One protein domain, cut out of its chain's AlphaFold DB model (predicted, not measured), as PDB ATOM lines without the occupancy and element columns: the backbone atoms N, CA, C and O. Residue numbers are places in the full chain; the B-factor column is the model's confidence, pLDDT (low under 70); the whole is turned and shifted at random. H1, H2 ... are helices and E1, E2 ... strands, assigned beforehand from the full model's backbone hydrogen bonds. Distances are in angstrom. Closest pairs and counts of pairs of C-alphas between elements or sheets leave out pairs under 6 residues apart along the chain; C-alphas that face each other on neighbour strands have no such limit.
ATOM      1  N   ARG A 684     232.965 197.756 174.232       84.31
ATOM      2  CA  ARG A 684     231.892 197.442 173.277       84.31
ATOM      3  C   ARG A 684     231.745 195.936 173.078       84.31
ATOM      4  O   ARG A 684     230.625 195.432 173.140       84.31
ATOM      5  N   GLN A 685     232.849 195.236 172.829       83.44
ATOM      6  CA  GLN A 685     232.838 193.798 172.571       83.44
ATOM      7  C   GLN A 685     232.399 193.012 173.809       83.44
ATOM      8  O   GLN A 685     231.499 192.183 173.692       83.44
ATOM      9  N   LEU A 686     232.938 193.328 174.993       77.50
ATOM     10  CA  LEU A 686     232.518 192.704 176.255       77.50
ATOM     11  C   LEU A 686     231.008 192.857 176.483       77.50
ATOM     12  O   LEU A 686     230.323 191.877 176.759       77.50
ATOM     13  N   ARG A 687     230.463 194.056 176.247       78.25
ATOM     14  CA  ARG A 687     229.020 194.313 176.350       78.25
ATOM     15  C   ARG A 687     228.192 193.458 175.389       78.25
ATOM     16  O   ARG A 687     227.122 192.985 175.755       78.25
ATOM     17  N   LEU A 688     228.632 193.278 174.144       82.69
ATOM     18  CA  LEU A 688     227.899 192.438 173.186       82.69
ATOM     19  C   LEU A 688     227.907 190.959 173.599       82.69
ATOM     20  O   LEU A 688     226.922 190.262 173.367       82.69
ATOM     21  N   LEU A 689     228.977 190.497 174.249       80.12
ATOM     22  CA  LEU A 689     229.047 189.150 174.818       80.12
ATOM     23  C   LEU A 689     228.150 188.989 176.054       80.12
ATOM     24  O   LEU A 689     227.564 187.924 176.237       80.12
ATOM     25  N   GLU A 690     227.994 190.035 176.869       77.62
ATOM     26  CA  GLU A 690     227.012 190.069 177.964       77.62
ATOM     27  C   GLU A 690     225.573 190.009 177.433       77.62
ATOM     28  O   GLU A 690     224.771 189.223 177.928       77.62
ATOM     29  N   VAL A 691     225.258 190.779 176.383       81.69
ATOM     30  CA  VAL A 691     223.944 190.739 175.713       81.69
ATOM     31  C   VAL A 691     223.642 189.339 175.185       81.69
ATOM     32  O   VAL A 691     222.539 188.839 175.387       81.69
ATOM     33  N   LYS A 692     224.618 188.694 174.536       84.44
ATOM     34  CA  LYS A 692     224.480 187.308 174.079       84.44
ATOM     35  C   LYS A 692     224.157 186.371 175.241       84.44
ATOM     36  O   LYS A 692     223.212 185.595 175.138       84.44
ATOM     37  N   LYS A 693     224.916 186.471 176.340       77.50
ATOM     38  CA  LYS A 693     224.713 185.645 177.537       77.50
ATOM     39  C   LYS A 693     223.288 185.764 178.062       77.50
ATOM     40  O   LYS A 693     222.635 184.765 178.322       77.50
ATOM     41  N   GLU A 694     222.804 186.993 178.179       80.81
ATOM     42  CA  GLU A 694     221.467 187.273 178.685       80.81
ATOM     43  C   GLU A 694     220.372 186.734 177.754       80.81
ATOM     44  O   GLU A 694     219.376 186.182 178.215       80.81
ATOM     45  N   LEU A 695     220.546 186.860 176.436       83.44
ATOM     46  CA  LEU A 695     219.616 186.283 175.462       83.44
ATOM     47  C   LEU A 695     219.561 184.747 175.565       83.44
ATOM     48  O   LEU A 695     218.476 184.169 175.469       83.44
ATOM     49  N   GLU A 696     220.704 184.097 175.808       81.88
ATOM     50  CA  GLU A 696     220.795 182.651 176.053       81.88
ATOM     51  C   GLU A 696     220.145 182.252 177.391       81.88
ATOM     52  O   GLU A 696     219.369 181.297 177.429       81.88
ATOM     53  N   GLU A 697     220.380 183.007 178.471       78.62
ATOM     54  CA  GLU A 697     219.762 182.789 179.791       78.62
ATOM     55  C   GLU A 697     218.233 182.946 179.753       78.62
ATOM     56  O   GLU A 697     217.510 182.224 180.443       78.62
ATOM     57  N   ARG A 698     217.717 183.830 178.888       82.75
ATOM     58  CA  ARG A 698     216.274 183.983 178.631       82.75
ATOM     59  C   ARG A 698     215.669 182.833 177.821       82.75
ATOM     60  O   ARG A 698     214.447 182.781 177.685       82.75
ATOM     61  N   GLY A 699     216.484 181.929 177.273       77.31
ATOM     62  CA  GLY A 699     216.027 180.767 176.506       77.31
ATOM     63  C   GLY A 699     215.354 181.117 175.174       77.31
ATOM     64  O   GLY A 699     214.571 180.322 174.653       77.31
ATOM     65  N   VAL A 700     215.623 182.306 174.626       73.44
ATOM     66  CA  VAL A 700     215.030 182.765 173.365       73.44
ATOM     67  C   VAL A 700     215.950 182.376 172.207       73.44
ATOM     68  O   VAL A 700     217.117 182.747 172.184       73.44
ATOM     69  N   GLY A 701     215.440 181.620 171.234       70.50
ATOM     70  CA  GLY A 701     216.165 181.314 169.995       70.50
ATOM     71  C   GLY A 701     215.967 182.386 168.918       70.50
ATOM     72  O   GLY A 701     214.949 183.081 168.905       70.50
ATOM     73  N   PHE A 702     216.907 182.492 167.972       73.75
ATOM     74  CA  PHE A 702     216.746 183.341 166.788       73.75
ATOM     75  C   PHE A 702     216.255 182.542 165.576       73.75
ATOM     76  O   PHE A 702     216.929 181.619 165.123       73.75
ATOM     77  N   ASP A 703     215.122 182.951 165.003       74.56
ATOM     78  CA  ASP A 703     214.642 182.483 163.698       74.56
ATOM     79  C   ASP A 703     214.303 183.691 162.814       74.56
ATOM     80  O   ASP A 703     213.318 184.395 163.021       74.56
ATOM     81  N   LYS A 704     215.107 183.936 161.778       62.88
ATOM     82  CA  LYS A 704     214.926 185.081 160.871       62.88
ATOM     83  C   LYS A 704     213.530 185.124 160.233       62.88
ATOM     84  O   LYS A 704     212.994 186.208 160.002       62.88
ATOM     85  N   THR A 705     212.940 183.964 159.956       68.69
ATOM     86  CA  THR A 705     211.601 183.819 159.363       68.69
ATOM     87  C   THR A 705     210.525 184.237 160.356       68.69
ATOM     88  O   THR A 705     209.618 184.992 160.006       68.69
ATOM     89  N   PHE A 706     210.692 183.825 161.614       67.62
ATOM     90  CA  PHE A 706     209.855 184.242 162.732       67.62
ATOM     91  C   PHE A 706     209.876 185.767 162.878       67.62
ATOM     92  O   PHE A 706     208.831 186.398 162.792       67.62
ATOM     93  N   PHE A 707     211.049 186.398 162.967       66.31
ATOM     94  CA  PHE A 707     211.148 187.849 163.170       66.31
ATOM     95  C   PHE A 707     210.583 188.671 161.995       66.31
ATOM     96  O   PHE A 707     209.914 189.678 162.224       66.31
ATOM     97  N   LYS A 708     210.782 188.234 160.739       66.31
ATOM     98  CA  LYS A 708     210.179 188.897 159.565       66.31
ATOM     99  C   LYS A 708     208.651 188.814 159.549       66.31
ATOM    100  O   LYS A 708     208.008 189.733 159.050       66.31
ATOM    101  N   SER A 709     208.072 187.752 160.110       63.00
ATOM    102  CA  SER A 709     206.615 187.586 160.183       63.00
ATOM    103  C   SER A 709     205.919 188.556 161.155       63.00
ATOM    104  O   SER A 709     204.711 188.744 161.045       63.00
ATOM    105  N   PHE A 710     206.671 189.235 162.037       69.81
ATOM    106  CA  PHE A 710     206.159 190.239 162.987       69.81
ATOM    107  C   PHE A 710     206.421 191.690 162.569       69.81
ATOM    108  O   PHE A 710     206.345 192.591 163.407       69.81
ATOM    109  N   VAL A 711     206.740 191.950 161.297       84.62
ATOM    110  CA  VAL A 711     206.743 193.325 160.786       84.62
ATOM    111  C   VAL A 711     205.294 193.771 160.585       84.62
ATOM    112  O   VAL A 711     204.584 193.231 159.740       84.62
ATOM    113  N   VAL A 712     204.849 194.751 161.370       89.88
ATOM    114  CA  VAL A 712     203.458 195.224 161.392       89.88
ATOM    115  C   VAL A 712     203.402 196.722 161.115       89.88
ATOM    116  O   VAL A 712     204.158 197.503 161.691       89.88
ATOM    117  N   ASP A 713     202.464 197.138 160.265       91.94
ATOM    118  CA  ASP A 713     202.138 198.552 160.085       91.94
ATOM    119  C   ASP A 713     201.358 199.072 161.303       91.94
ATOM    120  O   ASP A 713     200.246 198.627 161.612       91.94
ATOM    121  N   VAL A 714     201.953 200.024 162.017       91.94
ATOM    122  CA  VAL A 714     201.387 200.667 163.208       91.94
ATOM    123  C   VAL A 714     200.965 202.116 162.946       91.94
ATOM    124  O   VAL A 714     200.580 202.808 163.884       91.94
ATOM    125  N   SER A 715     200.967 202.575 161.690       90.44
ATOM    126  CA  SER A 715     200.602 203.947 161.299       90.44
ATOM    127  C   SER A 715     199.233 204.363 161.846       90.44
ATOM    128  O   SER A 715     199.091 205.476 162.349       90.44
ATOM    129  N   GLY A 716     198.270 203.430 161.842       85.19
ATOM    130  CA  GLY A 716     196.913 203.608 162.375       85.19
ATOM    131  C   GLY A 716     196.861 204.125 163.818       85.19
ATOM    132  O   GLY A 716     196.045 204.990 164.121       85.19
ATOM    133  N   ILE A 717     197.786 203.686 164.680       87.38
ATOM    134  CA  ILE A 717     197.859 204.081 166.103       87.38
ATOM    135  C   ILE A 717     198.139 205.585 166.244       87.38
ATOM    136  O   ILE A 717     197.702 206.235 167.188       87.38
ATOM    137  N   PHE A 718     198.846 206.158 165.270       84.94
ATOM    138  CA  PHE A 718     199.224 207.568 165.258       84.94
ATOM    139  C   PHE A 718     198.238 208.448 164.468       84.94
ATOM    140  O   PHE A 718     198.398 209.674 164.457       84.94
ATOM    141  N   SER A 719     197.238 207.844 163.807       72.50
ATOM    142  CA  SER A 719     196.267 208.526 162.937       72.50
ATOM    143  C   SER A 719     194.797 208.369 163.352       72.50
ATOM    144  O   SER A 719     194.001 209.263 163.062       72.50
ATOM    145  N   GLU A 720     194.406 207.277 164.016       55.16
ATOM    146  CA  GLU A 720     193.016 206.996 164.403       55.16
ATOM    147  C   GLU A 720     192.687 207.534 165.814       55.16
ATOM    148  O   GLU A 720     193.508 207.505 166.724       55.16
ATOM    149  N   ASN A 721     191.455 208.024 166.007       46.69
ATOM    150  CA  ASN A 721     190.851 208.452 167.290       46.69
ATOM    151  C   ASN A 721     191.146 209.862 167.844       46.69
ATOM    152  O   ASN A 721     191.199 210.039 169.062       46.69
ATOM    153  N   ASN A 722     191.239 210.910 167.012       46.38
ATOM    154  CA  ASN A 722     191.275 212.322 167.469       46.38
ATOM    155  C   ASN A 722     192.416 212.687 168.452       46.38
ATOM    156  O   ASN A 722     192.487 213.822 168.931       46.38
ATOM    157  N   LYS A 723     193.354 211.773 168.713       56.22
ATOM    158  CA  LYS A 723     194.589 212.011 169.455       56.22
ATOM    159  C   LYS A 723     195.702 212.215 168.435       56.22
ATOM    160  O   LYS A 723     196.276 211.268 167.921       56.22
ATOM    161  N   LYS A 724     195.997 213.474 168.100       63.12
ATOM    162  CA  LYS A 724     197.197 213.783 167.309       63.12
ATOM    163  C   LYS A 724     198.413 213.337 168.115       63.12
ATOM    164  O   LYS A 724     198.626 213.878 169.204       63.12
ATOM    165  N   THR A 725     199.201 212.405 167.575       74.00
ATOM    166  CA  THR A 725     200.502 212.066 168.159       74.00
ATOM    167  C   THR A 725     201.293 213.345 168.429       74.00
ATOM    168  O   THR A 725     201.303 214.283 167.619       74.00
ATOM    169  N   ARG A 726     201.934 213.431 169.600       84.25
ATOM    170  CA  ARG A 726     202.748 214.604 169.959       84.25
ATOM    171  C   ARG A 726     204.149 214.514 169.353       84.25
ATOM    172  O   ARG A 726     204.895 215.496 169.399       84.25
ATOM    173  N   SER A 727     204.504 213.374 168.753       88.31
ATOM    174  CA  SER A 727     205.777 213.188 168.066       88.31
ATOM    175  C   SER A 727     205.796 213.951 166.745       88.31
ATOM    176  O   SER A 727     205.188 213.554 165.751       88.31
ATOM    177  N   LYS A 728     206.557 215.052 166.712       88.69
ATOM    178  CA  LYS A 728     206.773 215.841 165.488       88.69
ATOM    179  C   LYS A 728     207.394 215.001 164.366       88.69
ATOM    180  O   LYS A 728     207.123 215.257 163.201       88.69
ATOM    181  N   ILE A 729     208.221 214.014 164.715       89.12
ATOM    182  CA  ILE A 729     208.935 213.169 163.749       89.12
ATOM    183  C   ILE A 729     207.942 212.278 163.002       89.12
ATOM    184  O   ILE A 729     207.880 212.342 161.777       89.12
ATOM    185  N   ILE A 730     207.131 211.508 163.735       89.00
ATOM    186  CA  ILE A 730     206.132 210.605 163.148       89.00
ATOM    187  C   ILE A 730     205.083 211.400 162.372       89.00
ATOM    188  O   ILE A 730     204.789 211.075 161.222       89.00
ATOM    189  N   LYS A 731     204.589 212.498 162.955       87.56
ATOM    190  CA  LYS A 731     203.609 213.371 162.306       87.56
ATOM    191  C   LYS A 731     204.087 213.865 160.934       87.56
ATOM    192  O   LYS A 731     203.361 213.731 159.955       87.56
ATOM    193  N   ASN A 732     205.321 214.367 160.847       88.50
ATOM    194  CA  ASN A 732     205.889 214.867 159.590       88.50
ATOM    195  C   ASN A 732     206.063 213.771 158.523       88.50
ATOM    196  O   ASN A 732     206.050 214.075 157.332       88.50
ATOM    197  N   VAL A 733     206.293 212.519 158.932       89.38
ATOM    198  CA  VAL A 733     206.416 211.377 158.010       89.38
ATOM    199  C   VAL A 733     205.046 210.994 157.455       89.38
ATOM    200  O   VAL A 733     204.906 210.868 156.240       89.38
ATOM    201  N   LEU A 734     204.033 210.880 158.319       87.88
ATOM    202  CA  LEU A 734     202.663 210.542 157.917       87.88
ATOM    203  C   LEU A 734     202.039 211.627 157.023       87.88
ATOM    204  O   LEU A 734     201.400 211.307 156.027       87.88
ATOM    205  N   GLU A 735     202.300 212.912 157.301       86.12
ATOM    206  CA  GLU A 735     201.875 214.033 156.440       86.12
ATOM    207  C   GLU A 735     202.497 213.988 155.029       86.12
ATOM    208  O   GLU A 735     201.977 214.605 154.102       86.12
ATOM    209  N   LYS A 736     203.601 213.252 154.851       87.69
ATOM    210  CA  LYS A 736     204.299 213.057 153.569       87.69
ATOM    211  C   LYS A 736     204.029 211.680 152.947       87.69
ATOM    212  O   LYS A 736     204.866 211.189 152.187       87.69
ATOM    213  N   ASN A 737     202.892 211.057 153.271       86.50
ATOM    214  CA  ASN A 737     202.510 209.709 152.825       86.50
ATOM    215  C   ASN A 737     203.547 208.622 153.175       86.50
ATOM    216  O   ASN A 737     203.696 207.645 152.447       86.50
ATOM    217  N   GLY A 738     204.311 208.807 154.252       89.31
ATOM    218  CA  GLY A 738     205.150 207.750 154.812       89.31
ATOM    219  C   GLY A 738     204.350 206.807 155.711       89.31
ATOM    220  O   GLY A 738     203.183 207.053 156.008       89.31
ATOM    221  N   VAL A 739     205.009 205.754 156.183       93.44
ATOM    222  CA  VAL A 739     204.441 204.739 157.082       93.44
ATOM    223  C   VAL A 739     205.258 204.643 158.368       93.44
ATOM    224  O   VAL A 739     206.431 205.033 158.415       93.44
ATOM    225  N   VAL A 740     204.642 204.103 159.416       93.88
ATOM    226  CA  VAL A 740     205.319 203.688 160.646       93.88
ATOM    227  C   VAL A 740     205.219 202.176 160.752       93.88
ATOM    228  O   VAL A 740     204.151 201.632 161.024       93.88
ATOM    229  N   LEU A 741     206.342 201.501 160.539       94.69
ATOM    230  CA  LEU A 741     206.433 200.052 160.674       94.69
ATOM    231  C   LEU A 741     207.080 199.696 162.010       94.69
ATOM    232  O   LEU A 741     207.972 200.408 162.483       94.69
ATOM    233  N   ALA A 742     206.648 198.585 162.596       94.56
ATOM    234  CA  ALA A 742     207.177 198.052 163.839       94.56
ATOM    235  C   ALA A 742     207.608 196.594 163.675       94.56
ATOM    236  O   ALA A 742     206.988 195.860 162.911       94.56
ATOM    237  N   VAL A 743     208.624 196.162 164.421       93.75
ATOM    238  CA  VAL A 743     208.999 194.747 164.538       93.75
ATOM    239  C   VAL A 743     209.149 194.352 166.002       93.75
ATOM    240  O   VAL A 743     209.733 195.097 166.797       93.75
ATOM    241  N   LYS A 744     208.621 193.180 166.358       92.12
ATOM    242  CA  LYS A 744     208.820 192.553 167.669       92.12
ATOM    243  C   LYS A 744     210.222 191.943 167.753       92.12
ATOM    244  O   LYS A 744     210.662 191.262 166.832       92.12
ATOM    245  N   LEU A 745     210.896 192.153 168.880       91.62
ATOM    246  CA  LEU A 745     212.188 191.560 169.218       91.62
ATOM    247  C   LEU A 745     212.046 190.739 170.510       91.62
ATOM    248  O   LEU A 745     212.171 191.292 171.610       91.62
ATOM    249  N   PRO A 746     211.751 189.433 170.396       88.88
ATOM    250  CA  PRO A 746     211.555 188.565 171.545       88.88
ATOM    251  C   PRO A 746     212.766 188.519 172.475       88.88
ATOM    252  O   PRO A 746     213.890 188.354 172.011       88.88
ATOM    253  N   GLY A 747     212.551 188.670 173.781       86.88
ATOM    254  CA  GLY A 747     213.629 188.618 174.776       86.88
ATOM    255  C   GLY A 747     214.582 189.823 174.807       86.88
ATOM    256  O   GLY A 747     215.510 189.812 175.609       86.88
ATOM    257  N   PHE A 748     214.380 190.870 173.997       89.75
ATOM    258  CA  PHE A 748     215.276 192.041 173.945       89.75
ATOM    259  C   PHE A 748     214.927 193.163 174.936       89.75
ATOM    260  O   PHE A 748     215.632 194.176 174.970       89.75
ATOM    261  N   TYR A 749     213.865 193.033 175.741       87.88
ATOM    262  CA  TYR A 749     213.476 194.095 176.673       87.88
ATOM    263  C   TYR A 749     214.594 194.396 177.679       87.88
ATOM    264  O   TYR A 749     215.162 193.499 178.302       87.88
ATOM    265  N   GLY A 750     214.924 195.675 177.830       82.50
ATOM    266  CA  GLY A 750     216.005 196.163 178.681       82.50
ATOM    267  C   GLY A 750     217.407 196.110 178.064       82.50
ATOM    268  O   GLY A 750     218.286 196.796 178.590       82.50
ATOM    269  N   LEU A 751     217.614 195.367 176.966       84.75
ATOM    270  CA  LEU A 751     218.910 195.228 176.280       84.75
ATOM    271  C   LEU A 751     219.148 196.319 175.232       84.75
ATOM    272  O   LEU A 751     220.294 196.654 174.932       84.75
ATOM    273  N   LEU A 752     218.081 196.905 174.677       85.94
ATOM    274  CA  LEU A 752     218.187 198.005 173.716       85.94
ATOM    275  C   LEU A 752     218.523 199.326 174.423       85.94
ATOM    276  O   LEU A 752     219.261 200.143 173.870       85.94
ATOM    277  N   GLY A 753     218.018 199.522 175.647       74.94
ATOM    278  CA  GLY A 753     218.272 200.681 176.513       74.94
ATOM    279  C   GLY A 753     219.255 200.417 177.663       74.94
ATOM    280  O   GLY A 753     220.061 199.500 177.614       74.94
ATOM    281  N   SER A 754     219.228 201.255 178.708       58.62
ATOM    282  CA  SER A 754     220.159 201.180 179.856       58.62
ATOM    283  C   SER A 754     219.648 200.352 181.044       58.62
ATOM    284  O   SER A 754     220.341 200.253 182.055       58.62
ATOM    285  N   LYS A 755     218.437 199.778 180.957       51.88
ATOM    286  CA  LYS A 755     217.757 199.120 182.090       51.88
ATOM    287  C   LYS A 755     218.473 197.857 182.579       51.88
ATOM    288  O   LYS A 755     218.348 197.523 183.749       51.88
ATOM    289  N   PHE A 756     219.236 197.194 181.714       45.97
ATOM    290  CA  PHE A 756     219.990 195.984 182.048       45.97
ATOM    291  C   PHE A 756     221.361 196.257 182.705       45.97
ATOM    292  O   PHE A 756     221.910 195.396 183.377       45.97
ATOM    293  N   CYS A 757     221.919 197.466 182.565       39.84
ATOM    294  CA  CYS A 757     223.326 197.735 182.895       39.84
ATOM    295  C   CYS A 757     223.559 198.602 184.147       39.84
ATOM    296  O   CYS A 757     224.681 199.094 184.346       39.84
ATOM    297  N   ALA A 758     222.528 198.819 184.966       35.03
ATOM    298  CA  ALA A 758     222.613 199.604 186.194       35.03
ATOM    299  C   ALA A 758     223.225 198.765 187.330       35.03
ATOM    300  O   ALA A 758     222.548 197.967 187.973       35.03
ATOM    301  N   ILE A 759     224.519 198.959 187.584       34.09
ATOM    302  CA  ILE A 759     225.168 198.504 188.819       34.09
ATOM    303  C   ILE A 759     224.967 199.614 189.862       34.09
ATOM    304  O   ILE A 759     225.290 200.769 189.555       34.09
ATOM    305  N   PRO A 760     224.495 199.319 191.088       29.00
ATOM    306  CA  PRO A 760     224.435 200.315 192.154       29.00
ATOM    307  C   PRO A 760     225.814 200.966 192.367       29.00
ATOM    308  O   PRO A 760     226.773 200.291 192.728       29.00
ATOM    309  N   GLY A 761     225.924 202.275 192.118       35.91
ATOM    310  CA  GLY A 761     227.164 203.049 192.292       35.91
ATOM    311  C   GLY A 761     227.938 203.399 191.012       35.91
ATOM    312  O   GLY A 761     228.957 204.087 191.098       35.91
ATOM    313  N   ALA A 762     227.481 202.996 189.821       34.09
ATOM    314  CA  ALA A 762     228.052 203.488 188.564       34.09
ATOM    315  C   ALA A 762     227.619 204.944 188.278       34.09
ATOM    316  O   ALA A 762     226.492 205.341 188.559       34.09
ATOM    317  N   SER A 763     228.514 205.768 187.719       37.34
ATOM    318  CA  SER A 763     228.167 207.135 187.313       37.34
ATOM    319  C   SER A 763     227.180 207.130 186.135       37.34
ATOM    320  O   SER A 763     227.292 206.296 185.239       37.34
ATOM    321  N   LYS A 764     226.268 208.114 186.076       38.34
ATOM    322  CA  LYS A 764     225.317 208.329 184.957       38.34
ATOM    323  C   LYS A 764     225.982 208.288 183.568       38.34
ATOM    324  O   LYS A 764     225.410 207.801 182.602       38.34
ATOM    325  N   GLU A 765     227.226 208.749 183.490       37.06
ATOM    326  CA  GLU A 765     228.050 208.775 182.275       37.06
ATOM    327  C   GLU A 765     228.510 207.371 181.814       37.06
ATOM    328  O   GLU A 765     228.755 207.147 180.628       37.06
ATOM    329  N   ARG A 766     228.612 206.397 182.737       39.59
ATOM    330  CA  ARG A 766     228.863 204.973 182.435       39.59
ATOM    331  C   ARG A 766     227.588 204.233 182.022       39.59
ATOM    332  O   ARG A 766     227.679 203.280 181.254       39.59
ATOM    333  N   GLU A 767     226.416 204.675 182.477       39.78
ATOM    334  CA  GLU A 767     225.111 204.093 182.121       39.78
ATOM    335  C   GLU A 767     224.658 204.472 180.697       39.78
ATOM    336  O   GLU A 767     224.021 203.674 180.008       39.78
ATOM    337  N   GLU A 768     225.029 205.660 180.206       41.97
ATOM    338  CA  GLU A 768     224.721 206.098 178.833       41.97
ATOM    339  C   GLU A 768     225.506 205.333 177.750       41.97
ATOM    340  O   GLU A 768     225.018 205.189 176.628       41.97
ATOM    341  N   LYS A 769     226.675 204.763 178.079       44.03
ATOM    342  CA  LYS A 769     227.591 204.093 177.128       44.03
ATOM    343  C   LYS A 769     227.303 202.599 176.882       44.03
ATOM    344  O   LYS A 769     228.073 201.934 176.191       44.03
ATOM    345  N   ARG A 770     226.207 202.052 177.427       52.34
ATOM    346  CA  ARG A 770     225.930 200.597 177.474       52.34
ATOM    347  C   ARG A 770     224.661 200.133 176.733       52.34
ATOM    348  O   ARG A 770     224.094 199.110 177.081       52.34
ATOM    349  N   ARG A 771     224.202 200.860 175.711       72.94
ATOM    350  CA  ARG A 771     222.943 200.565 174.988       72.94
ATOM    351  C   ARG A 771     223.192 199.768 173.698       72.94
ATOM    352  O   ARG A 771     224.120 200.106 172.962       72.94
ATOM    353  N   LEU A 772     222.356 198.770 173.382       84.06
ATOM    354  CA  LEU A 772     222.383 198.067 172.083       84.06
ATOM    355  C   LEU A 772     221.624 198.830 170.982       84.06
ATOM    356  O   LEU A 772     221.974 198.720 169.808       84.06
ATOM    357  N   GLY A 773     220.635 199.655 171.345       87.19
ATOM    358  CA  GLY A 773     219.826 200.452 170.412       87.19
ATOM    359  C   GLY A 773     220.635 201.277 169.395       87.19
ATOM    360  O   GLY A 773     220.307 201.244 168.206       87.19
ATOM    361  N   PRO A 774     221.738 201.951 169.788       87.06
ATOM    362  CA  PRO A 774     222.622 202.633 168.844       87.06
ATOM    363  C   PRO A 774     223.229 201.724 167.765       87.06
ATOM    364  O   PRO A 774     223.370 202.176 166.633       87.06
ATOM    365  N   GLU A 775     223.558 200.461 168.063       88.94
ATOM    366  CA  GLU A 775     224.079 199.519 167.052       88.94
ATOM    367  C   GLU A 775     223.008 199.216 165.995       88.94
ATOM    368  O   GLU A 775     223.286 199.203 164.798       88.94
ATOM    369  N   PHE A 776     221.757 199.046 166.429       91.62
ATOM    370  CA  PHE A 776     220.628 198.776 165.539       91.62
ATOM    371  C   PHE A 776     220.334 199.990 164.654       91.62
ATOM    372  O   PHE A 776     220.116 199.851 163.451       91.62
ATOM    373  N   ALA A 777     220.393 201.193 165.232       90.12
ATOM    374  CA  ALA A 777     220.199 202.437 164.498       90.12
ATOM    375  C   ALA A 777     221.275 202.638 163.420       90.12
ATOM    376  O   ALA A 777     220.958 203.078 162.314       90.12
ATOM    377  N   GLN A 778     222.533 202.289 163.713       88.50
ATOM    378  CA  GLN A 778     223.637 202.389 162.755       88.50
ATOM    379  C   GLN A 778     223.458 201.430 161.568       88.50
ATOM    380  O   GLN A 778     223.598 201.852 160.420       88.50
ATOM    381  N   TYR A 779     223.070 200.177 161.824       87.50
ATOM    382  CA  TYR A 779     222.757 199.201 160.772       87.50
ATOM    383  C   TYR A 779     221.571 199.643 159.908       87.50
ATOM    384  O   TYR A 779     221.667 199.675 158.679       87.50
ATOM    385  N   ALA A 780     220.476 200.072 160.544       88.88
ATOM    386  CA  ALA A 780     219.286 200.561 159.853       88.88
ATOM    387  C   ALA A 780     219.600 201.765 158.949       88.88
ATOM    388  O   ALA A 780     219.165 201.813 157.793       88.88
ATOM    389  N   LYS A 781     220.395 202.718 159.453       87.38
ATOM    390  CA  LYS A 781     220.853 203.898 158.709       87.38
ATOM    391  C   LYS A 781     221.710 203.507 157.504       87.38
ATOM    392  O   LYS A 781     221.468 204.028 156.418       87.38
ATOM    393  N   SER A 782     222.662 202.585 157.674       82.00
ATOM    394  CA  SER A 782     223.558 202.138 156.595       82.00
ATOM    395  C   SER A 782     222.805 201.433 155.456       82.00
ATOM    396  O   SER A 782     223.084 201.690 154.285       82.00
ATOM    397  N   ALA A 783     221.799 200.614 155.785       79.31
ATOM    398  CA  ALA A 783     221.061 199.807 154.808       79.31
ATOM    399  C   ALA A 783     219.941 200.557 154.058       79.31
ATOM    400  O   ALA A 783     219.584 200.190 152.937       79.31
ATOM    401  N   SER A 784     219.336 201.580 154.674       80.75
ATOM    402  CA  SER A 784     218.106 202.205 154.146       80.75
ATOM    403  C   SER A 784     218.129 203.732 154.043       80.75
ATOM    404  O   SER A 784     217.206 204.310 153.463       80.75
ATOM    405  N   GLY A 785     219.150 204.394 154.599       77.69
ATOM    406  CA  GLY A 785     219.263 205.856 154.617       77.69
ATOM    407  C   GLY A 785     218.306 206.561 155.588       77.69
ATOM    408  O   GLY A 785     218.191 207.786 155.552       77.69
ATOM    409  N   VAL A 786     217.606 205.823 156.460       85.25
ATOM    410  CA  VAL A 786     216.749 206.426 157.493       85.25
ATOM    411  C   VAL A 786     217.577 207.226 158.501       85.25
ATOM    412  O   VAL A 786     218.725 206.901 158.794       85.25
ATOM    413  N   LYS A 787     216.982 208.282 159.070       81.12
ATOM    414  CA  LYS A 787     217.671 209.142 160.051       81.12
ATOM    415  C   LYS A 787     217.915 208.450 161.397       81.12
ATOM    416  O   LYS A 787     218.839 208.835 162.107       81.12
ATOM    417  N   GLY A 788     217.088 207.468 161.745       85.19
ATOM    418  CA  GLY A 788     217.136 206.732 163.002       85.19
ATOM    419  C   GLY A 788     215.930 205.803 163.146       85.19
ATOM    420  O   GLY A 788     215.125 205.677 162.222       85.19
ATOM    421  N   LEU A 789     215.815 205.181 164.313       93.06
ATOM    422  CA  LEU A 789     214.709 204.315 164.721       93.06
ATOM    423  C   LEU A 789     214.247 204.715 166.124       93.06
ATOM    424  O   LEU A 789     214.965 205.452 166.799       93.06
ATOM    425  N   PHE A 790     213.089 204.214 166.552       93.81
ATOM    426  CA  PHE A 790     212.689 204.230 167.959       93.81
ATOM    427  C   PHE A 790     212.661 202.809 168.518       93.81
ATOM    428  O   PHE A 790     212.393 201.871 167.766       93.81
ATOM    429  N   HIS A 791     212.873 202.621 169.818       94.12
ATOM    430  CA  HIS A 791     212.725 201.301 170.445       94.12
ATOM    431  C   HIS A 791     212.013 201.330 171.800       94.12
ATOM    432  O   HIS A 791     212.004 202.329 172.506       94.12
ATOM    433  N   SER A 792     211.421 200.208 172.203       92.62
ATOM    434  CA  SER A 792     210.582 200.127 173.409       92.62
ATOM    435  C   SER A 792     211.277 200.564 174.705       92.62
ATOM    436  O   SER A 792     210.620 201.099 175.588       92.62
ATOM    437  N   ASP A 793     212.591 200.350 174.838       89.44
ATOM    438  CA  ASP A 793     213.319 200.683 176.076       89.44
ATOM    439  C   ASP A 793     213.568 202.183 176.292       89.44
ATOM    440  O   ASP A 793     213.797 202.592 177.431       89.44
ATOM    441  N   GLU A 794     213.545 202.992 175.228       88.81
ATOM    442  CA  GLU A 794     213.662 204.457 175.309       88.81
ATOM    443  C   GLU A 794     212.294 205.155 175.318       88.81
ATOM    444  O   GLU A 794     212.226 206.370 175.478       88.81
ATOM    445  N   LEU A 795     211.207 204.393 175.165       88.62
ATOM    446  CA  LEU A 795     209.837 204.891 175.185       88.62
ATOM    447  C   LEU A 795     209.183 204.611 176.554       88.62
ATOM    448  O   LEU A 795     209.471 203.583 177.175       88.62
ATOM    449  N   PRO A 796     208.313 205.507 177.058       88.62
ATOM    450  CA  PRO A 796     207.716 206.667 176.385       88.62
ATOM    451  C   PRO A 796     208.652 207.888 176.335       88.62
ATOM    452  O   PRO A 796     209.137 208.366 177.359       88.62
ATOM    453  N   ALA A 797     208.880 208.426 175.134       87.25
ATOM    454  CA  ALA A 797     209.694 209.618 174.883       87.25
ATOM    455  C   ALA A 797     209.401 210.187 173.481       87.25
ATOM    456  O   ALA A 797     208.562 209.671 172.747       87.25
ATOM    457  N   TYR A 798     210.073 211.279 173.093       88.50
ATOM    458  CA  TYR A 798     209.990 211.872 171.741       88.50
ATOM    459  C   TYR A 798     208.577 212.278 171.285       88.50
ATOM    460  O   TYR A 798     208.297 212.370 170.087       88.50
ATOM    461  N   GLY A 799     207.682 212.542 172.240       86.25
ATOM    462  CA  GLY A 799     206.276 212.852 171.973       86.25
ATOM    463  C   GLY A 799     205.400 211.626 171.694       86.25
ATOM    464  O   GLY A 799     204.248 211.815 171.319       86.25
ATOM    465  N   ILE A 800     205.922 210.412 171.892       90.44
ATOM    466  CA  ILE A 800     205.158 209.162 171.931       90.44
ATOM    467  C   ILE A 800     204.770 208.903 173.393       90.44
ATOM    468  O   ILE A 800     205.620 208.799 174.280       90.44
ATOM    469  N   SER A 801     203.471 208.880 173.647       90.50
ATOM    470  CA  SER A 801     202.829 208.656 174.939       90.50
ATOM    471  C   SER A 801     202.866 207.185 175.359       90.50
ATOM    472  O   SER A 801     203.000 206.290 174.529       90.50
ATOM    473  N   GLN A 802     202.701 206.929 176.660       91.44
ATOM    474  CA  GLN A 802     202.584 205.562 177.177       91.44
ATOM    475  C   GLN A 802     201.381 204.822 176.569       91.44
ATOM    476  O   GLN A 802     201.484 203.641 176.272       91.44
ATOM    477  N   GLU A 803     200.279 205.530 176.304       89.31
ATOM    478  CA  GLU A 803     199.088 204.965 175.655       89.31
ATOM    479  C   GLU A 803     199.408 204.422 174.250       89.31
ATOM    480  O   GLU A 803     199.026 203.298 173.928       89.31
ATOM    481  N   GLU A 804     200.159 205.184 173.444       90.69
ATOM    482  CA  GLU A 804     200.630 204.752 172.117       90.69
ATOM    483  C   GLU A 804     201.586 203.548 172.237       90.69
ATOM    484  O   GLU A 804     201.478 202.593 171.470       90.69
ATOM    485  N   VAL A 805     202.489 203.544 173.228       92.00
ATOM    486  CA  VAL A 805     203.401 202.413 173.494       92.00
ATOM    487  C   VAL A 805     202.630 201.137 173.851       92.00
ATOM    488  O   VAL A 805     202.932 200.069 173.316       92.00
ATOM    489  N   ASP A 806     201.625 201.233 174.721       91.19
ATOM    490  CA  ASP A 806     200.820 200.091 175.166       91.19
ATOM    491  C   ASP A 806     199.935 199.537 174.038       91.19
ATOM    492  O   ASP A 806     199.659 198.337 173.973       91.19
ATOM    493  N   GLU A 807     199.480 200.391 173.119       91.19
ATOM    494  CA  GLU A 807     198.759 199.968 171.918       91.19
ATOM    495  C   GLU A 807     199.667 199.240 170.919       91.19
ATOM    496  O   GLU A 807     199.281 198.195 170.392       91.19
ATOM    497  N   ILE A 808     200.905 199.710 170.737       92.00
ATOM    498  CA  ILE A 808     201.913 199.027 169.910       92.00
ATOM    499  C   ILE A 808     202.247 197.652 170.493       92.00
ATOM    500  O   ILE A 808     202.239 196.665 169.757       92.00
ATOM    501  N   LYS A 809     202.481 197.558 171.812       91.62
ATOM    502  CA  LYS A 809     202.734 196.274 172.488       91.62
ATOM    503  C   LYS A 809     201.589 195.286 172.290       91.62
ATOM    504  O   LYS A 809     201.848 194.124 171.996       91.62
ATOM    505  N   ARG A 810     200.336 195.746 172.404       90.62
ATOM    506  CA  ARG A 810     199.152 194.911 172.148       90.62
ATOM    507  C   ARG A 810     199.072 194.457 170.694       90.62
ATOM    508  O   ARG A 810     198.776 193.295 170.449       90.62
ATOM    509  N   LYS A 811     199.350 195.343 169.732       90.94
ATOM    510  CA  LYS A 811     199.283 195.013 168.300       90.94
ATOM    511  C   LYS A 811     200.382 194.038 167.856       90.94
ATOM    512  O   LYS A 811     200.158 193.263 166.935       90.94
ATOM    513  N   LEU A 812     201.544 194.077 168.510       89.38
ATOM    514  CA  LEU A 812     202.670 193.168 168.270       89.38
ATOM    515  C   LEU A 812     202.640 191.895 169.130       89.38
ATOM    516  O   LEU A 812     203.521 191.056 168.964       89.38
ATOM    517  N   ASP A 813     201.674 191.758 170.043       89.00
ATOM    518  CA  ASP A 813     201.615 190.668 171.028       89.00
ATOM    519  C   ASP A 813     202.928 190.526 171.830       89.00
ATOM    520  O   ASP A 813     203.523 189.451 171.940       89.00
ATOM    521  N   CYS A 814     203.468 191.646 172.325       89.12
ATOM    522  CA  CYS A 814     204.702 191.653 173.118       89.12
ATOM    523  C   CYS A 814     204.448 191.169 174.553       89.12
ATOM    524  O   CYS A 814     203.584 191.708 175.243       89.12
ATOM    525  N   SER A 815     205.270 190.231 175.030       86.81
ATOM    526  CA  SER A 815     205.358 189.883 176.452       86.81
ATOM    527  C   SER A 815     206.221 190.889 177.233       86.81
ATOM    528  O   SER A 815     206.814 191.805 176.656       86.81
ATOM    529  N   ASP A 816     206.324 190.717 178.553       82.75
ATOM    530  CA  ASP A 816     207.115 191.600 179.424       82.75
ATOM    531  C   ASP A 816     208.630 191.519 179.181       82.75
ATOM    532  O   ASP A 816     209.367 192.436 179.547       82.75
ATOM    533  N   THR A 817     209.107 190.444 178.549       83.88
ATOM    534  CA  THR A 817     210.521 190.251 178.191       83.88
ATOM    535  C   THR A 817     210.831 190.682 176.755       83.88
ATOM    536  O   THR A 817     212.003 190.736 176.366       83.88
ATOM    537  N   ASP A 818     209.813 191.050 175.972       90.19
ATOM    538  CA  ASP A 818     209.951 191.410 174.564       90.19
ATOM    539  C   ASP A 818     210.121 192.918 174.369       90.19
ATOM    540  O   ASP A 818     209.444 193.747 174.984       90.19
ATOM    541  N   ALA A 819     211.005 193.282 173.444       92.31
ATOM    542  CA  ALA A 819     211.131 194.647 172.962       92.31
ATOM    543  C   ALA A 819     210.443 194.815 171.604       92.31
ATOM    544  O   ALA A 819     210.065 193.847 170.943       92.31
ATOM    545  N   PHE A 820     210.316 196.058 171.153       94.38
ATOM    546  CA  PHE A 820     209.969 196.357 169.766       94.38
ATOM    547  C   PHE A 820     210.809 197.518 169.234       94.38
ATOM    548  O   PHE A 820     211.294 198.353 170.001       94.38
ATOM    549  N   VAL A 821     210.951 197.577 167.912       95.44
ATOM    550  CA  VAL A 821     211.599 198.676 167.185       95.44
ATOM    551  C   VAL A 821     210.616 199.272 166.183       95.44
ATOM    552  O   VAL A 821     209.881 198.536 165.534       95.44
ATOM    553  N   LEU A 822     210.615 200.599 166.057       94.44
ATOM    554  CA  LEU A 822     209.776 201.382 165.154       94.44
ATOM    555  C   LEU A 822     210.640 202.156 164.160       94.44
ATOM    556  O   LEU A 822     211.618 202.801 164.546       94.44
ATOM    557  N   VAL A 823     210.222 202.190 162.898       94.69
ATOM    558  CA  VAL A 823     210.819 203.053 161.874       94.69
ATOM    559  C   VAL A 823     209.720 203.836 161.168       94.69
ATOM    560  O   VAL A 823     208.798 203.260 160.595       94.69
ATOM    561  N   ALA A 824     209.843 205.165 161.194       92.19
ATOM    562  CA  ALA A 824     208.967 206.084 160.473       92.19
ATOM    563  C   ALA A 824     209.695 206.622 159.231       92.19
ATOM    564  O   ALA A 824     210.590 207.465 159.346       92.19
ATOM    565  N   ALA A 825     209.335 206.124 158.045       92.62
ATOM    566  CA  ALA A 825     209.932 206.524 156.768       92.62
ATOM    567  C   ALA A 825     209.003 206.197 155.580       92.62
ATOM    568  O   ALA A 825     207.866 205.774 155.759       92.62
ATOM    569  N   GLN A 826     209.485 206.388 154.349       90.81
ATOM    570  CA  GLN A 826     208.834 205.826 153.158       90.81
ATOM    571  C   GLN A 826     208.826 204.295 153.243       90.81
ATOM    572  O   GLN A 826     209.817 203.719 153.688       90.81
ATOM    573  N   GLU A 827     207.759 203.638 152.788       88.81
ATOM    574  CA  GLU A 827     207.517 202.195 152.982       88.81
ATOM    575  C   GLU A 827     208.718 201.318 152.602       88.81
ATOM    576  O   GLU A 827     209.201 200.528 153.413       88.81
ATOM    577  N   LYS A 828     209.295 201.540 151.414       86.44
ATOM    578  CA  LYS A 828     210.488 200.816 150.947       86.44
ATOM    579  C   LYS A 828     211.702 201.008 151.867       86.44
ATOM    580  O   LYS A 828     212.450 200.062 152.100       86.44
ATOM    581  N   SER A 829     211.919 202.221 152.375       86.94
ATOM    582  CA  SER A 829     213.025 202.525 153.294       86.94
ATOM    583  C   SER A 829     212.765 201.970 154.693       86.94
ATOM    584  O   SER A 829     213.678 201.410 155.290       86.94
ATOM    585  N   ALA A 830     211.533 202.075 155.199       89.12
ATOM    586  CA  ALA A 830     211.139 201.531 156.496       89.12
ATOM    587  C   ALA A 830     211.275 199.999 156.525       89.12
ATOM    588  O   ALA A 830     211.854 199.459 157.464       89.12
ATOM    589  N   GLY A 831     210.835 199.312 155.463       89.00
ATOM    590  CA  GLY A 831     210.998 197.865 155.314       89.00
ATOM    591  C   GLY A 831     212.470 197.441 155.308       89.00
ATOM    592  O   GLY A 831     212.871 196.608 156.117       89.00
ATOM    593  N   LYS A 832     213.308 198.088 154.481       86.81
ATOM    594  CA  LYS A 832     214.764 197.841 154.463       86.81
ATOM    595  C   LYS A 832     215.429 198.090 155.823       86.81
ATOM    596  O   LYS A 832     216.335 197.356 156.205       86.81
ATOM    597  N   ALA A 833     215.002 199.128 156.545       90.06
ATOM    598  CA  ALA A 833     215.533 199.450 157.866       90.06
ATOM    599  C   ALA A 833     215.218 198.348 158.886       90.06
ATOM    600  O   ALA A 833     216.100 197.941 159.637       90.06
ATOM    601  N   LEU A 834     213.974 197.857 158.901       91.62
ATOM    602  CA  LEU A 834     213.555 196.790 159.808       91.62
ATOM    603  C   LEU A 834     214.187 195.442 159.452       91.62
ATOM    604  O   LEU A 834     214.567 194.710 160.359       91.62
ATOM    605  N   ASP A 835     214.386 195.143 158.166       88.44
ATOM    606  CA  ASP A 835     215.156 193.969 157.739       88.44
ATOM    607  C   ASP A 835     216.581 193.990 158.319       88.44
ATOM    608  O   ASP A 835     217.037 192.985 158.870       88.44
ATOM    609  N   ALA A 836     217.261 195.143 158.268       88.44
ATOM    610  CA  ALA A 836     218.592 195.316 158.853       88.44
ATOM    611  C   ALA A 836     218.582 195.228 160.391       88.44
ATOM    612  O   ALA A 836     219.515 194.695 160.989       88.44
ATOM    613  N   VAL A 837     217.519 195.711 161.043       91.56
ATOM    614  CA  VAL A 837     217.313 195.552 162.493       91.56
ATOM    615  C   VAL A 837     217.168 194.079 162.869       91.56
ATOM    616  O   VAL A 837     217.813 193.634 163.815       91.56
ATOM    617  N   VAL A 838     216.362 193.314 162.129       90.12
ATOM    618  CA  VAL A 838     216.179 191.873 162.356       90.12
ATOM    619  C   VAL A 838     217.490 191.122 162.149       90.12
ATOM    620  O   VAL A 838     217.833 190.248 162.941       90.12
ATOM    621  N   GLU A 839     218.251 191.479 161.118       88.06
ATOM    622  CA  GLU A 839     219.570 190.898 160.876       88.06
ATOM    623  C   GLU A 839     220.538 191.197 162.027       88.06
ATOM    624  O   GLU A 839     221.168 190.285 162.565       88.06
ATOM    625  N   ARG A 840     220.588 192.455 162.482       90.38
ATOM    626  CA  ARG A 840     221.443 192.859 163.597       90.38
ATOM    627  C   ARG A 840     221.024 192.228 164.926       90.38
ATOM    628  O   ARG A 840     221.897 191.950 165.754       90.38
ATOM    629  N   ALA A 841     219.728 191.997 165.126       90.25
ATOM    630  CA  ALA A 841     219.203 191.241 166.257       90.25
ATOM    631  C   ALA A 841     219.676 189.786 166.217       90.25
ATOM    632  O   ALA A 841     220.141 189.288 167.236       90.25
ATOM    633  N   GLY A 842     219.671 189.147 165.043       88.31
ATOM    634  CA  GLY A 842     220.251 187.814 164.850       88.31
ATOM    635  C   GLY A 842     221.722 187.747 165.245       88.31
ATOM    636  O   GLY A 842     222.111 186.906 166.052       88.31
ATOM    637  N   MET A 843     222.521 188.712 164.786       89.62
ATOM    638  CA  MET A 843     223.941 188.806 165.149       89.62
ATOM    639  C   MET A 843     224.171 188.967 166.663       89.62
ATOM    640  O   MET A 843     225.226 188.589 167.162       89.62
ATOM    641  N   ALA A 844     223.211 189.516 167.420       89.00
ATOM    642  CA  ALA A 844     223.340 189.638 168.874       89.00
ATOM    643  C   ALA A 844     223.303 188.275 169.596       89.00
ATOM    644  O   ALA A 844     223.914 188.151 170.654       89.00
ATOM    645  N   PHE A 845     222.665 187.253 169.010       86.12
ATOM    646  CA  PHE A 845     222.721 185.871 169.509       86.12
ATOM    647  C   PHE A 845     224.052 185.180 169.178       86.12
ATOM    648  O   PHE A 845     224.463 184.241 169.856       86.12
ATOM    649  N   GLU A 846     224.762 185.645 168.149       86.38
ATOM    650  CA  GLU A 846     226.101 185.152 167.814       86.38
ATOM    651  C   GLU A 846     227.178 185.814 168.691       86.38
ATOM    652  O   GLU A 846     228.127 185.145 169.118       86.38
ATOM    653  N   GLY A 847     226.988 187.097 169.031       87.06
ATOM    654  CA  GLY A 847     227.829 187.890 169.928       87.06
ATOM    655  C   GLY A 847     228.358 189.156 169.257       87.06
ATOM    656  O   GLY A 847     227.601 190.066 168.912       87.06
ATOM    657  N   VAL A 848     229.680 189.242 169.105       88.69
ATOM    658  CA  VAL A 848     230.338 190.359 168.414       88.69
ATOM    659  C   VAL A 848     230.342 190.082 166.903       88.69
ATOM    660  O   VAL A 848     230.910 189.076 166.495       88.69
ATOM    661  N   PRO A 849     229.756 190.935 166.048       90.31
ATOM    662  CA  PRO A 849     229.858 190.803 164.589       90.31
ATOM    663  C   PRO A 849     231.218 191.283 164.046       90.31
ATOM    664  O   PRO A 849     231.796 192.229 164.576       90.31
ATOM    665  N   LYS A 850     231.721 190.670 162.961       90.19
ATOM    666  CA  LYS A 850     232.939 191.115 162.248       90.19
ATOM    667  C   LYS A 850     232.655 192.361 161.410       90.19
ATOM    668  O   LYS A 850     231.918 192.299 160.425       90.19
ATOM    669  N   GLU A 851     233.267 193.485 161.762       91.25
ATOM    670  CA  GLU A 851     232.917 194.786 161.189       91.25
ATOM    671  C   GLU A 851     234.137 195.682 160.975       91.25
ATOM    672  O   GLU A 851     235.088 195.670 161.761       91.25
ATOM    673  N   THR A 852     234.031 196.542 159.963       90.94
ATOM    674  CA  THR A 852     234.800 197.781 159.870       90.94
ATOM    675  C   THR A 852     233.967 198.918 160.464       90.94
ATOM    676  O   THR A 852     232.797 199.116 160.109       90.94
ATOM    677  N   ARG A 853     234.567 199.697 161.364       92.25
ATOM    678  CA  ARG A 853     233.922 200.776 162.116       92.25
ATOM    679  C   ARG A 853     234.717 202.076 162.000       92.25
ATOM    680  O   ARG A 853     235.930 202.054 161.865       92.25
ATOM    681  N   LYS A 854     234.047 203.223 162.080       90.44
ATOM    682  CA  LYS A 854     234.654 204.558 162.097       90.44
ATOM    683  C   LYS A 854     234.922 204.986 163.534       90.44
ATOM    684  O   LYS A 854     233.998 204.970 164.347       90.44
ATOM    685  N   ALA A 855     236.143 205.416 163.838       90.00
ATOM    686  CA  ALA A 855     236.456 206.020 165.128       90.00
ATOM    687  C   ALA A 855     235.852 207.430 165.260       90.00
ATOM    688  O   ALA A 855     235.852 208.220 164.312       90.00
ATOM    689  N   ARG A 856     235.348 207.753 166.453       86.06
ATOM    690  CA  ARG A 856     234.847 209.081 166.831       86.06
ATOM    691  C   ARG A 856     235.798 209.753 167.819       86.06
ATOM    692  O   ARG A 856     236.566 209.087 168.508       86.06
ATOM    693  N   GLU A 857     235.726 211.078 167.920       81.50
ATOM    694  CA  GLU A 857     236.619 211.882 168.775       81.50
ATOM    695  C   GLU A 857     236.498 211.558 170.275       81.50
ATOM    696  O   GLU A 857     237.450 211.724 171.043       81.50
ATOM    697  N   ASP A 858     235.338 211.051 170.699       78.00
ATOM    698  CA  ASP A 858     235.074 210.615 172.072       78.00
ATOM    699  C   ASP A 858     235.669 209.231 172.404       78.00
ATOM    700  O   ASP A 858     235.671 208.825 173.569       78.00
ATOM    701  N   GLY A 859     236.223 208.529 171.408       79.06
ATOM    702  CA  GLY A 859     236.767 207.177 171.527       79.06
ATOM    703  C   GLY A 859     235.753 206.061 171.265       79.06
ATOM    704  O   GLY A 859     236.114 204.894 171.387       79.06
ATOM    705  N   SER A 860     234.506 206.378 170.911       84.31
ATOM    706  CA  SER A 860     233.531 205.378 170.464       84.31
ATOM    707  C   SER A 860     233.722 205.016 168.986       84.31
ATOM    708  O   SER A 860     234.410 205.714 168.236       84.31
ATOM    709  N   THR A 861     233.116 203.907 168.558       88.31
ATOM    710  CA  THR A 861     233.169 203.425 167.172       88.31
ATOM    711  C   THR A 861     231.761 203.306 166.581       88.31
ATOM    712  O   THR A 861     230.812 202.903 167.258       88.31
ATOM    713  N   GLU A 862     231.614 203.641 165.302       88.56
ATOM    714  CA  GLU A 862     230.352 203.566 164.552       88.56
ATOM    715  C   GLU A 862     230.469 202.579 163.391       88.56
ATOM    716  O   GLU A 862     231.441 202.622 162.645       88.56
ATOM    717  N   PHE A 863     229.484 201.700 163.215       89.75
ATOM    718  CA  PHE A 863     229.443 200.752 162.105       89.75
ATOM    719  C   PHE A 863     229.560 201.461 160.749       89.75
ATOM    720  O   PHE A 863     228.851 202.433 160.483       89.75
ATOM    721  N   MET A 864     230.433 200.948 159.877       84.31
ATOM    722  CA  MET A 864     230.523 201.383 158.482       84.31
ATOM    723  C   MET A 864     230.020 200.297 157.537       84.31
ATOM    724  O   MET A 864     229.109 200.538 156.742       84.31
ATOM    725  N   ARG A 865     230.640 199.115 157.614       85.06
ATOM    726  CA  ARG A 865     230.400 197.979 156.719       85.06
ATOM    727  C   ARG A 865     230.866 196.662 157.359       85.06
ATOM    728  O   ARG A 865     231.670 196.707 158.296       85.06
ATOM    729  N   PRO A 866     230.419 195.499 156.852       85.31
ATOM    730  CA  PRO A 866     231.003 194.211 157.219       85.31
ATOM    731  C   PRO A 866     232.503 194.171 156.914       85.31
ATOM    732  O   PRO A 866     232.965 194.830 155.975       85.31
ATOM    733  N   LEU A 867     233.259 193.402 157.699       83.88
ATOM    734  CA  LEU A 867     234.699 193.264 157.480       83.88
ATOM    735  C   LEU A 867     234.969 192.617 156.098       83.88
ATOM    736  O   LEU A 867     234.341 191.604 155.780       83.88
TER     737      LEU A 867
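What this domain is: This is residues 684 to 867 of the 1137 residues of a protein of Candidatus Altiarchaeales archaeon WOR_SM1_79 (UniProt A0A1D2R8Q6). A small antiparallel sheet, ordered E1 E2 E3, has the long helix H8 along one face and H4 and H7 on the other, making three layers with helices on both faces. H6 crosses H8 and packs on strand E5 of a separate antiparallel hairpin, E4 and E5. H1 packs on residues 844 to 846 of H8, while residues 760 to 765 stick out. The 184 printed residues are of mixed class, in the order H1 H2 E1 H3 H4 E2 H5 H6 H7 E3 H8 E4 E5. The whole is compact, with a radius of gyration of the C-alphas of 16.2 A and spans of 46 by 35 by 33 A.

How they stand to each other: H1, residues 684 to 697, touches residues 844 to 846 alone of the hub H8, residues 827 to 846; their lines are about perpendicular at 82 degrees, and the closest C-alphas, of Lys 692 and Phe 845, are 5.1 A apart. H2, residues 704 to 709, touches H8, the closest C-alphas being those of Phe 707 and Val 838 at 6.5 A. H2 only grazes the sheet of E1, residues 711 to 713, E2, residues 739 to 745, and E3, residues 819 to 825. N 712 and O 742 of E1 and E2 are 2.9 A apart, as are N 743 and O 821 of E2 and E3, within hydrogen-bond range. H3, residues 715 to 718, touches H7, residues 802 to 811, closest at the C-alphas of Ile 717 and Glu 804, 6.7 A. H4, residues 728 to 734, is on the sheet, its C-alpha 730 lying 6.0 A from C-alpha 824. H5, residues 764 to 767, touches no helix. H6, residues 773 to 784, touches H8 at a steep tilt of 47 degrees, opposite ways, closest at the C-alphas of Ala 780 and Ala 833, 4.4 A. H7 and H8 lie on opposite faces, at heights over the sheet of 10.5 A and 8.7 A. E4, residues 851 to 855, and E5, residues 861 to 866, form a hairpin, with N 854 and O 862 2.7 A apart. Every O i to N i+4 pair is within hydrogen-bond range in H1, H2, H4, H6 and H7, and 14 of 16 in H8; H3 and H5 are too short for one.

Where its parts are: H1 begins at C-alpha 684 (231.892, 197.442, 173.277) and spans 20.1 A. E2 spans 19.5 A, H6 16.5 A, E3 20.1 A and H8 29.3 A. E5 ends at C-alpha 866 (231.003, 194.211, 157.219).

The domain as a whole: The farthest C-alphas, of Asn 722 and Leu 867, are 48.5 A apart. The printed part has no cut. The links E2 to H5 and H6 to H7 are long. The pLDDT is under 70 in residues 704 to 710, 720 to 724 and 754 to 770.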